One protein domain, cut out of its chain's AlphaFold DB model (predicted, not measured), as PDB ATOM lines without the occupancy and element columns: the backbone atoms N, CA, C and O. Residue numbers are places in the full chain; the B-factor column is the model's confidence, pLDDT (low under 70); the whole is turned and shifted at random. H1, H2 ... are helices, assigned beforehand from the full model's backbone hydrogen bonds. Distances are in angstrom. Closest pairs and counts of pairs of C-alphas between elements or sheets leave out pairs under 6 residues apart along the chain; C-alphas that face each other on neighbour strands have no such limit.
ATOM      1  N   MET A   2     173.598 192.921  73.878       77.31
ATOM      2  CA  MET A   2     172.644 192.202  74.756       77.31
ATOM      3  C   MET A   2     172.549 192.749  76.202       77.31
ATOM      4  O   MET A   2     172.166 192.022  77.110       77.31
ATOM      5  N   GLY A   3     172.930 194.008  76.444       77.06
ATOM      6  CA  GLY A   3     172.912 194.605  77.789       77.06
ATOM      7  C   GLY A   3     173.913 193.997  78.783       77.06
ATOM      8  O   GLY A   3     173.759 194.190  79.986       77.06
ATOM      9  N   LEU A   4     174.913 193.258  78.293       83.81
ATOM     10  CA  LEU A   4     175.998 192.699  79.100       83.81
ATOM     11  C   LEU A   4     177.116 193.727  79.271       83.81
ATOM     12  O   LEU A   4     177.512 194.364  78.293       83.81
ATOM     13  N   THR A   5     177.641 193.854  80.489       79.06
ATOM     14  CA  THR A   5     178.792 194.726  80.788       79.06
ATOM     15  C   THR A   5     180.129 193.985  80.793       79.06
ATOM     16  O   THR A   5     181.176 194.626  80.747       79.06
ATOM     17  N   SER A   6     180.115 192.649  80.805       79.94
ATOM     18  CA  SER A   6     181.311 191.804  80.752       79.94
ATOM     19  C   SER A   6     181.078 190.570  79.876       79.94
ATOM     20  O   SER A   6     180.034 189.920  79.964       79.94
ATOM     21  N   THR A   7     182.058 190.239  79.034       85.88
ATOM     22  CA  THR A   7     182.072 189.041  78.179       85.88
ATOM     23  C   THR A   7     183.417 188.326  78.302       85.88
ATOM     24  O   THR A   7     184.441 188.958  78.549       85.88
ATOM     25  N   GLU A   8     183.446 187.003  78.109       83.94
ATOM     26  CA  GLU A   8     184.709 186.235  78.119       83.94
ATOM     27  C   GLU A   8     185.678 186.661  77.023       83.94
ATOM     28  O   GLU A   8     186.895 186.619  77.197       83.94
ATOM     29  N   LYS A   9     185.127 187.033  75.870       83.88
ATOM     30  CA  LYS A   9     185.884 187.569  74.747       83.88
ATOM     31  C   LYS A   9     185.468 189.008  74.563       83.88
ATOM     32  O   LYS A   9     184.286 189.276  74.342       83.88
ATOM     33  N   ASP A  10     186.432 189.912  74.659       81.50
ATOM     34  CA  ASP A  10     186.164 191.335  74.524       81.50
ATOM     35  C   ASP A  10     185.468 191.632  73.186       81.50
ATOM     36  O   ASP A  10     185.812 191.071  72.140       81.50
ATOM     37  N   GLY A  11     184.401 192.423  73.248       79.81
ATOM     38  CA  GLY A  11     183.553 192.761  72.105       79.81
ATOM     39  C   GLY A  11     182.701 191.625  71.515       79.81
ATOM     40  O   GLY A  11     181.945 191.881  70.576       79.81
ATOM     41  N   LYS A  12     182.758 190.386  72.034       85.62
ATOM     42  CA  LYS A  12     181.990 189.250  71.495       85.62
ATOM     43  C   LYS A  12     181.185 188.517  72.561       85.62
ATOM     44  O   LYS A  12     181.728 187.813  73.406       85.62
ATOM     45  N   VAL A  13     179.861 188.581  72.426       87.81
ATOM     46  CA  VAL A  13     178.936 187.845  73.296       87.81
ATOM     47  C   VAL A  13     178.896 186.368  72.897       87.81
ATOM     48  O   VAL A  13     178.560 186.016  71.759       87.81
ATOM     49  N   THR A  14     179.222 185.481  73.837       88.69
ATOM     50  CA  THR A  14     179.054 184.030  73.670       88.69
ATOM     51  C   THR A  14     177.718 183.550  74.242       88.69
ATOM     52  O   THR A  14     177.057 184.253  75.003       88.69
ATOM     53  N   LYS A  15     177.312 182.317  73.904       87.19
ATOM     54  CA  LYS A  15     176.122 181.702  74.514       87.19
ATOM     55  C   LYS A  15     176.285 181.558  76.035       87.19
ATOM     56  O   LYS A  15     175.314 181.728  76.758       87.19
ATOM     57  N   GLY A  16     177.500 181.270  76.509       86.50
ATOM     58  CA  GLY A  16     177.803 181.193  77.940       86.50
ATOM     59  C   GLY A  16     177.604 182.535  78.641       86.50
ATOM     60  O   GLY A  16     176.955 182.585  79.682       86.50
ATOM     61  N   ASP A  17     178.064 183.626  78.022       87.19
ATOM     62  CA  ASP A  17     177.860 184.985  78.545       87.19
ATOM     63  C   ASP A  17     176.382 185.404  78.546       87.19
ATOM     64  O   ASP A  17     175.960 186.160  79.408       87.19
ATOM     65  N   ALA A  18     175.573 184.907  77.607       86.38
ATOM     66  CA  ALA A  18     174.135 185.180  77.598       86.38
ATOM     67  C   ALA A  18     173.378 184.419  78.703       86.38
ATOM     68  O   ALA A  18     172.370 184.906  79.207       86.38
ATOM     69  N   LEU A  19     173.849 183.225  79.073       86.56
ATOM     70  CA  LEU A  19     173.228 182.398  80.114       86.56
ATOM     71  C   LEU A  19     173.633 182.822  81.527       86.56
ATOM     72  O   LEU A  19     172.853 182.665  82.465       86.56
ATOM     73  N   ILE A  20     174.846 183.347  81.686       81.19
ATOM     74  CA  ILE A  20     175.372 183.813  82.966       81.19
ATOM     75  C   ILE A  20     175.336 185.335  82.958       81.19
ATOM     76  O   ILE A  20     176.099 185.968  82.237       81.19
ATOM     77  N   GLY A  21     174.492 185.936  83.798       69.25
ATOM     78  CA  GLY A  21     174.430 187.388  83.953       69.25
ATOM     79  C   GLY A  21     175.710 187.958  84.572       69.25
ATOM     80  O   GLY A  21     175.750 188.215  85.772       69.25
ATOM     81  N   LYS A  22     176.750 188.183  83.763       72.69
ATOM     82  CA  LYS A  22     178.026 188.804  84.167       72.69
ATOM     83  C   LYS A  22     177.920 190.330  84.244       72.69
ATOM     84  O   LYS A  22     178.784 191.057  83.765       72.69
ATOM     85  N   ASN A  23     176.842 190.818  84.847       80.81
ATOM     86  CA  ASN A  23     176.631 192.239  85.097       80.81
ATOM     87  C   ASN A  23     177.113 192.561  86.507       80.81
ATOM     88  O   ASN A  23     176.326 192.679  87.446       80.81
ATOM     89  N   TYR A  24     178.433 192.613  86.655       84.50
ATOM     90  CA  TYR A  24     179.062 192.971  87.919       84.50
ATOM     91  C   TYR A  24     178.899 194.461  88.203       84.50
ATOM     92  O   TYR A  24     178.820 195.274  87.279       84.50
ATOM     93  N   LEU A  25     178.884 194.802  89.492       87.44
ATOM     94  CA  LEU A  25     178.856 196.189  89.933       87.44
ATOM     95  C   LEU A  25     180.148 196.887  89.508       87.44
ATOM     96  O   LEU A  25     181.246 196.371  89.728       87.44
ATOM     97  N   ASN A  26     180.017 198.074  88.930       90.62
ATOM     98  CA  ASN A  26     181.156 198.953  88.700       90.62
ATOM     99  C   ASN A  26     181.597 199.635  90.010       90.62
ATOM    100  O   ASN A  26     180.906 199.586  91.024       90.62
ATOM    101  N   GLU A  27     182.747 200.308  89.996       93.38
ATOM    102  CA  GLU A  27     183.321 200.951  91.187       93.38
ATOM    103  C   GLU A  27     182.354 201.931  91.876       93.38
ATOM    104  O   GLU A  27     182.216 201.925  93.100       93.38
ATOM    105  N   LYS A  28     181.617 202.727  91.093       94.06
ATOM    106  CA  LYS A  28     180.620 203.665  91.620       94.06
ATOM    107  C   LYS A  28     179.470 202.924  92.305       94.06
ATOM    108  O   LYS A  28     179.031 203.329  93.379       94.06
ATOM    109  N   GLU A  29     178.984 201.845  91.701       92.50
ATOM    110  CA  GLU A  29     177.920 201.009  92.261       92.50
ATOM    111  C   GLU A  29     178.377 200.263  93.522       92.50
ATOM    112  O   GLU A  29     177.617 200.178  94.486       92.50
ATOM    113  N   ILE A  30     179.629 199.792  93.566       95.62
ATOM    114  CA  ILE A  30     180.243 199.217  94.773       95.62
ATOM    115  C   ILE A  30     180.309 200.268  95.884       95.62
ATOM    116  O   ILE A  30     179.959 199.975  97.028       95.62
ATOM    117  N   GLY A  31     180.702 201.502  95.558       96.75
ATOM    118  CA  GLY A  31     180.687 202.618  96.504       96.75
ATOM    119  C   GLY A  31     179.290 202.874  97.078       96.75
ATOM    120  O   GLY A  31     179.134 203.019  98.287       96.75
ATOM    121  N   GLN A  32     178.252 202.850  96.236       94.38
ATOM    122  CA  GLN A  32     176.864 202.974  96.693       94.38
ATOM    123  C   GLN A  32     176.430 201.803  97.581       94.38
ATOM    124  O   GLN A  32     175.784 202.021  98.605       94.38
ATOM    125  N   LEU A  33     176.790 200.570  97.213       95.19
ATOM    126  CA  LEU A  33     176.504 199.388  98.025       95.19
ATOM    127  C   LEU A  33     177.155 199.507  99.406       95.19
ATOM    128  O   LEU A  33     176.495 199.250 100.409       95.19
ATOM    129  N   LYS A  34     178.417 199.945  99.462       96.81
ATOM    130  CA  LYS A  34     179.141 200.160 100.718       96.81
ATOM    131  C   LYS A  34     178.390 201.120 101.644       96.81
ATOM    132  O   LYS A  34     178.177 200.776 102.799       96.81
ATOM    133  N   LEU A  35     177.931 202.264 101.132       95.81
ATOM    134  CA  LEU A  35     177.188 203.249 101.930       95.81
ATOM    135  C   LEU A  35     175.893 202.668 102.520       95.81
ATOM    136  O   LEU A  35     175.593 202.882 103.693       95.81
ATOM    137  N   ILE A  36     175.145 201.889 101.730       96.00
ATOM    138  CA  ILE A  36     173.915 201.224 102.193       96.00
ATOM    139  C   ILE A  36     174.232 200.201 103.294       96.00
ATOM    140  O   ILE A  36     173.515 200.117 104.293       96.00
ATOM    141  N   VAL A  37     175.305 199.424 103.121       96.62
ATOM    142  CA  VAL A  37     175.750 198.425 104.101       96.62
ATOM    143  C   VAL A  37     176.167 199.099 105.408       96.62
ATOM    144  O   VAL A  37     175.715 198.680 106.471       96.62
ATOM    145  N   GLU A  38     176.971 200.160 105.344       96.81
ATOM    146  CA  GLU A  38     177.399 200.931 106.517       96.81
ATOM    147  C   GLU A  38     176.202 201.519 107.270       96.81
ATOM    148  O   GLU A  38     176.107 201.370 108.488       96.81
ATOM    149  N   GLN A  39     175.235 202.103 106.557       95.12
ATOM    150  CA  GLN A  39     174.005 202.616 107.159       95.12
ATOM    151  C   GLN A  39     173.206 201.517 107.874       95.12
ATOM    152  O   GLN A  39     172.693 201.735 108.975       95.12
ATOM    153  N   PHE A  40     173.087 200.331 107.268       96.56
ATOM    154  CA  PHE A  40     172.375 199.210 107.877       96.56
ATOM    155  C   PHE A  40     173.085 198.685 109.132       96.56
ATOM    156  O   PHE A  40     172.424 198.395 110.130       96.56
ATOM    157  N   LEU A  41     174.421 198.612 109.116       96.88
ATOM    158  CA  LEU A  41     175.213 198.205 110.278       96.88
ATOM    159  C   LEU A  41     175.122 199.224 111.417       96.88
ATOM    160  O   LEU A  41     174.879 198.825 112.552       96.88
ATOM    161  N   ALA A  42     175.209 200.523 111.120       95.94
ATOM    162  CA  ALA A  42     175.026 201.577 112.118       95.94
ATOM    163  C   ALA A  42     173.626 201.522 112.756       95.94
ATOM    164  O   ALA A  42     173.467 201.687 113.967       95.94
ATOM    165  N   TYR A  43     172.591 201.231 111.958       93.94
ATOM    166  CA  TYR A  43     171.244 201.008 112.481       93.94
ATOM    167  C   TYR A  43     171.184 199.794 113.417       93.94
ATOM    168  O   TYR A  43     170.553 199.867 114.475       93.94
ATOM    169  N   ALA A  44     171.830 198.689 113.040       95.50
ATOM    170  CA  ALA A  44     171.869 197.480 113.853       95.50
ATOM    171  C   ALA A  44     172.601 197.707 115.183       95.50
ATOM    172  O   ALA A  44     172.093 197.312 116.234       95.50
ATOM    173  N   GLU A  45     173.732 198.409 115.148       96.25
ATOM    174  CA  GLU A  45     174.491 198.810 116.331       96.25
ATOM    175  C   GLU A  45     173.648 199.678 117.272       96.25
ATOM    176  O   GLU A  45     173.574 199.402 118.467       96.25
ATOM    177  N   ALA A  46     172.906 200.654 116.740       95.94
ATOM    178  CA  ALA A  46     172.005 201.478 117.543       95.94
ATOM    179  C   ALA A  46     170.885 200.664 118.220       95.94
ATOM    180  O   ALA A  46     170.509 200.968 119.353       95.94
ATOM    181  N   GLN A  47     170.341 199.630 117.561       95.38
ATOM    182  CA  GLN A  47     169.361 198.742 118.207       95.38
ATOM    183  C   GLN A  47     170.005 197.886 119.304       95.38
ATOM    184  O   GLN A  47     169.388 197.693 120.350       95.38
ATOM    185  N   ALA A  48     171.234 197.411 119.078       95.44
ATOM    186  CA  ALA A  48     171.980 196.625 120.056       95.44
ATOM    187  C   ALA A  48     172.327 197.450 121.305       95.44
ATOM    188  O   ALA A  48     172.086 196.991 122.417       95.44
ATOM    189  N   LEU A  49     172.803 198.688 121.130       97.56
ATOM    190  CA  LEU A  49     173.080 199.625 122.228       97.56
ATOM    191  C   LEU A  49     171.822 199.995 123.024       97.56
ATOM    192  O   LEU A  49     171.899 200.246 124.220       97.56
ATOM    193  N   ALA A  50     170.663 200.024 122.366       97.12
ATOM    194  CA  ALA A  50     169.377 200.250 123.016       97.12
ATOM    195  C   ALA A  50     168.789 198.981 123.667       97.12
ATOM    196  O   ALA A  50     167.637 199.020 124.098       97.12
ATOM    197  N   GLU A  51     169.531 197.866 123.668       96.56
ATOM    198  CA  GLU A  51     169.113 196.554 124.178       96.56
ATOM    199  C   GLU A  51     167.759 196.088 123.615       96.56
ATOM    200  O   GLU A  51     166.979 195.395 124.272       96.56
ATOM    201  N   LYS A  52     167.454 196.465 122.367       93.81
ATOM    202  CA  LYS A  52     166.206 196.076 121.708       93.81
ATOM    203  C   LYS A  52     166.364 194.690 121.083       93.81
ATOM    204  O   LYS A  52     167.124 194.550 120.121       93.81
ATOM    205  N   PRO A  53     165.637 193.665 121.563       92.94
ATOM    206  CA  PRO A  53     165.692 192.345 120.953       92.94
ATOM    207  C   PRO A  53     165.122 192.400 119.531       92.94
ATOM    208  O   PRO A  53     164.033 192.927 119.300       92.94
ATOM    209  N   MET A  54     165.870 191.839 118.584       94.31
ATOM    210  CA  MET A  54     165.537 191.816 117.161       94.31
ATOM    211  C   MET A  54     165.645 190.388 116.630       94.31
ATOM    212  O   MET A  54     166.663 189.720 116.820       94.31
ATOM    213  N   TYR A  55     164.622 189.928 115.915       95.69
ATOM    214  CA  TYR A  55     164.616 188.632 115.243       95.69
ATOM    215  C   TYR A  55     164.926 188.793 113.748       95.69
ATOM    216  O   TYR A  55     164.780 189.868 113.171       95.69
ATOM    217  N   MET A  56     165.293 187.700 113.069       95.56
ATOM    218  CA  MET A  56     165.619 187.724 111.630       95.56
ATOM    219  C   MET A  56     164.511 188.327 110.757       95.56
ATOM    220  O   MET A  56     164.799 189.042 109.800       95.56
ATOM    221  N   ARG A  57     163.238 188.099 111.105       95.94
ATOM    222  CA  ARG A  57     162.095 188.719 110.412       95.94
ATOM    223  C   ARG A  57     162.102 190.250 110.511       95.94
ATOM    224  O   ARG A  57     161.773 190.919 109.535       95.94
ATOM    225  N   ASP A  58     162.518 190.791 111.654       95.50
ATOM    226  CA  ASP A  58     162.570 192.232 111.897       95.50
ATOM    227  C   ASP A  58     163.720 192.836 111.088       95.50
ATOM    228  O   ASP A  58     163.537 193.842 110.405       95.50
ATOM    229  N   TRP A  59     164.876 192.163 111.051       95.50
ATOM    230  CA  TRP A  59     166.012 192.564 110.217       95.50
ATOM    231  C   TRP A  59     165.664 192.632 108.730       95.50
ATOM    232  O   TRP A  59     166.032 193.600 108.068       95.50
ATOM    233  N   VAL A  60     164.893 191.671 108.207       93.94
ATOM    234  CA  VAL A  60     164.411 191.709 106.815       93.94
ATOM    235  C   VAL A  60     163.538 192.941 106.562       93.94
ATOM    236  O   VAL A  60     163.702 193.615 105.544       93.94
ATOM    237  N   GLN A  61     162.624 193.267 107.479       94.19
ATOM    238  CA  GLN A  61     161.770 194.450 107.348       94.19
ATOM    239  C   GLN A  61     162.575 195.753 107.425       94.19
ATOM    240  O   GLN A  61     162.342 196.669 106.636       94.19
ATOM    241  N   LYS A  62     163.550 195.841 108.336       94.56
ATOM    242  CA  LYS A  62     164.410 197.025 108.469       94.56
ATOM    243  C   LYS A  62     165.343 197.201 107.280       94.56
ATOM    244  O   LYS A  62     165.504 198.325 106.821       94.56
ATOM    245  N   LEU A  63     165.871 196.113 106.724       94.81
ATOM    246  CA  LEU A  63     166.658 196.170 105.497       94.81
ATOM    247  C   LEU A  63     165.823 196.712 104.331       94.81
ATOM    248  O   LEU A  63     166.288 197.589 103.610       94.81
ATOM    249  N   ARG A  64     164.573 196.253 104.176       94.31
ATOM    250  CA  ARG A  64     163.655 196.807 103.164       94.31
ATOM    251  C   ARG A  64     163.445 198.306 103.355       94.31
ATOM    252  O   ARG A  64     163.529 199.039 102.381       94.31
ATOM    253  N   LEU A  65     163.242 198.760 104.592       93.81
ATOM    254  CA  LEU A  65     163.089 200.186 104.889       93.81
ATOM    255  C   LEU A  65     164.341 200.990 104.509       93.81
ATOM    256  O   LEU A  65     164.210 202.008 103.839       93.81
ATOM    257  N   VAL A  66     165.537 200.522 104.884       94.12
ATOM    258  CA  VAL A  66     166.806 201.175 104.515       94.12
ATOM    259  C   VAL A  66     166.948 201.258 102.996       94.12
ATOM    260  O   VAL A  66     167.265 202.318 102.466       94.12
ATOM    261  N   LEU A  67     166.657 200.173 102.278       95.00
ATOM    262  CA  LEU A  67     166.695 200.160 100.815       95.00
ATOM    263  C   LEU A  67     165.691 201.152 100.204       95.00
ATOM    264  O   LEU A  67     166.075 201.937  99.343       95.00
ATOM    265  N   THR A  68     164.445 201.181 100.682       94.06
ATOM    266  CA  THR A  68     163.417 202.122 100.207       94.06
ATOM    267  C   THR A  68     163.777 203.578 100.501       94.06
ATOM    268  O   THR A  68     163.577 204.431  99.643       94.06
ATOM    269  N   MET A  69     164.354 203.872 101.671       92.69
ATOM    270  CA  MET A  69     164.846 205.214 102.013       92.69
ATOM    271  C   MET A  69     165.986 205.677 101.099       92.69
ATOM    272  O   MET A  69     166.134 206.871 100.873       92.69
ATOM    273  N   ASN A  70     166.763 204.741 100.554       92.88
ATOM    274  CA  ASN A  70     167.793 204.997  99.543       92.88
ATOM    275  C   ASN A  70     167.248 204.912  98.103       92.88
ATOM    276  O   ASN A  70     168.023 204.720  97.163       92.88
ATOM    277  N   GLU A  71     165.923 204.986  97.931       93.44
ATOM    278  CA  GLU A  71     165.228 204.922  96.639       93.44
ATOM    279  C   GLU A  71     165.546 203.648  95.832       93.44
ATOM    280  O   GLU A  71     165.453 203.613  94.603       93.44
ATOM    281  N   LYS A  72     165.931 202.563  96.517       93.50
ATOM    282  CA  LYS A  72     166.153 201.256  95.893       93.50
ATOM    283  C   LYS A  72     164.848 200.472  95.840       93.50
ATOM    284  O   LYS A  72     164.108 200.376  96.821       93.50
ATOM    285  N   SER A  73     164.588 199.871  94.683       91.12
ATOM    286  CA  SER A  73     163.463 198.967  94.491       91.12
ATOM    287  C   SER A  73     163.717 197.632  95.188       91.12
ATOM    288  O   SER A  73     164.836 197.113  95.212       91.12
ATOM    289  N   ILE A  74     162.660 197.059  95.759       90.81
ATOM    290  CA  ILE A  74     162.733 195.746  96.391       90.81
ATOM    291  C   ILE A  74     162.325 194.674  95.386       90.81
ATOM    292  O   ILE A  74     161.320 194.798  94.688       90.81
ATOM    293  N   LEU A  75     163.092 193.587  95.335       88.81
ATOM    294  CA  LEU A  75     162.772 192.443  94.493       88.81
ATOM    295  C   LEU A  75     161.642 191.613  95.129       88.81
ATOM    296  O   LEU A  75     161.878 190.749  95.971       88.81
TER     297      LEU A  75
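What this domain is: This is residues 2 to 75 of the 138 residues of an uncharacterized protein of Tannerella forsythia (UniProt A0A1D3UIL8). A small head of loop with one short helix, H1, sits at one end of a rod, and the long helix H2 runs away from it toward the other end. There the chain folds back, and the shorter helix H3 slants back to meet H2 partway along, while H1 stays away from both. The printed part has 74 residues with three named helices, in the order H1, H2, H3, and no named strand; the class is all helix. The whole is extended, with a radius of gyration of the C-alphas of 17.8 A and spans of 54 by 23 by 19 A.

How they stand to each other: Residues 2 to 14 hold no named element, and H1, residues 15 to 19, follows them. A short link of 7 residues leads to H2, residues 27 to 49, which is apart from H1. A short link of 6 residues leads to H3, residues 56 to 69, which is also apart from H1. H2 touches H3 with residues 36 to 40 alone, and H3 touches H2 with residues 63 to 67 alone. Their closest C-alphas, those of Phe 40 and Val 66, are 6.8 A apart. H2 and H3 run opposite ways at a steep tilt of 49 degrees. Every backbone O i to N i+4 pair inside H1, H2 and H3 is within hydrogen-bond range.

Where its parts are: H1 runs from Lys 15, C-alpha at (176.122, 181.702, 74.514), to Leu 19, 6.3 A. H2 runs from Glu 27, C-alpha at (183.321, 200.951, 91.187), to Leu 49, 32.7 A. H3 runs from Met 56 to Met 69, 20.0 A, and its last C-alpha is at (164.846, 205.214, 102.013).

The domain as a whole: The two C-alphas farthest apart, those of Lys 12 and Glu 51, are 54.7 A apart. Residues 45 to 51, of which 45 to 49 belong to H2, stand free. The printed part has no cut, and neither link between helices is long. The mean pLDDT of the printed part is 90.8, and residue 21 is under 70.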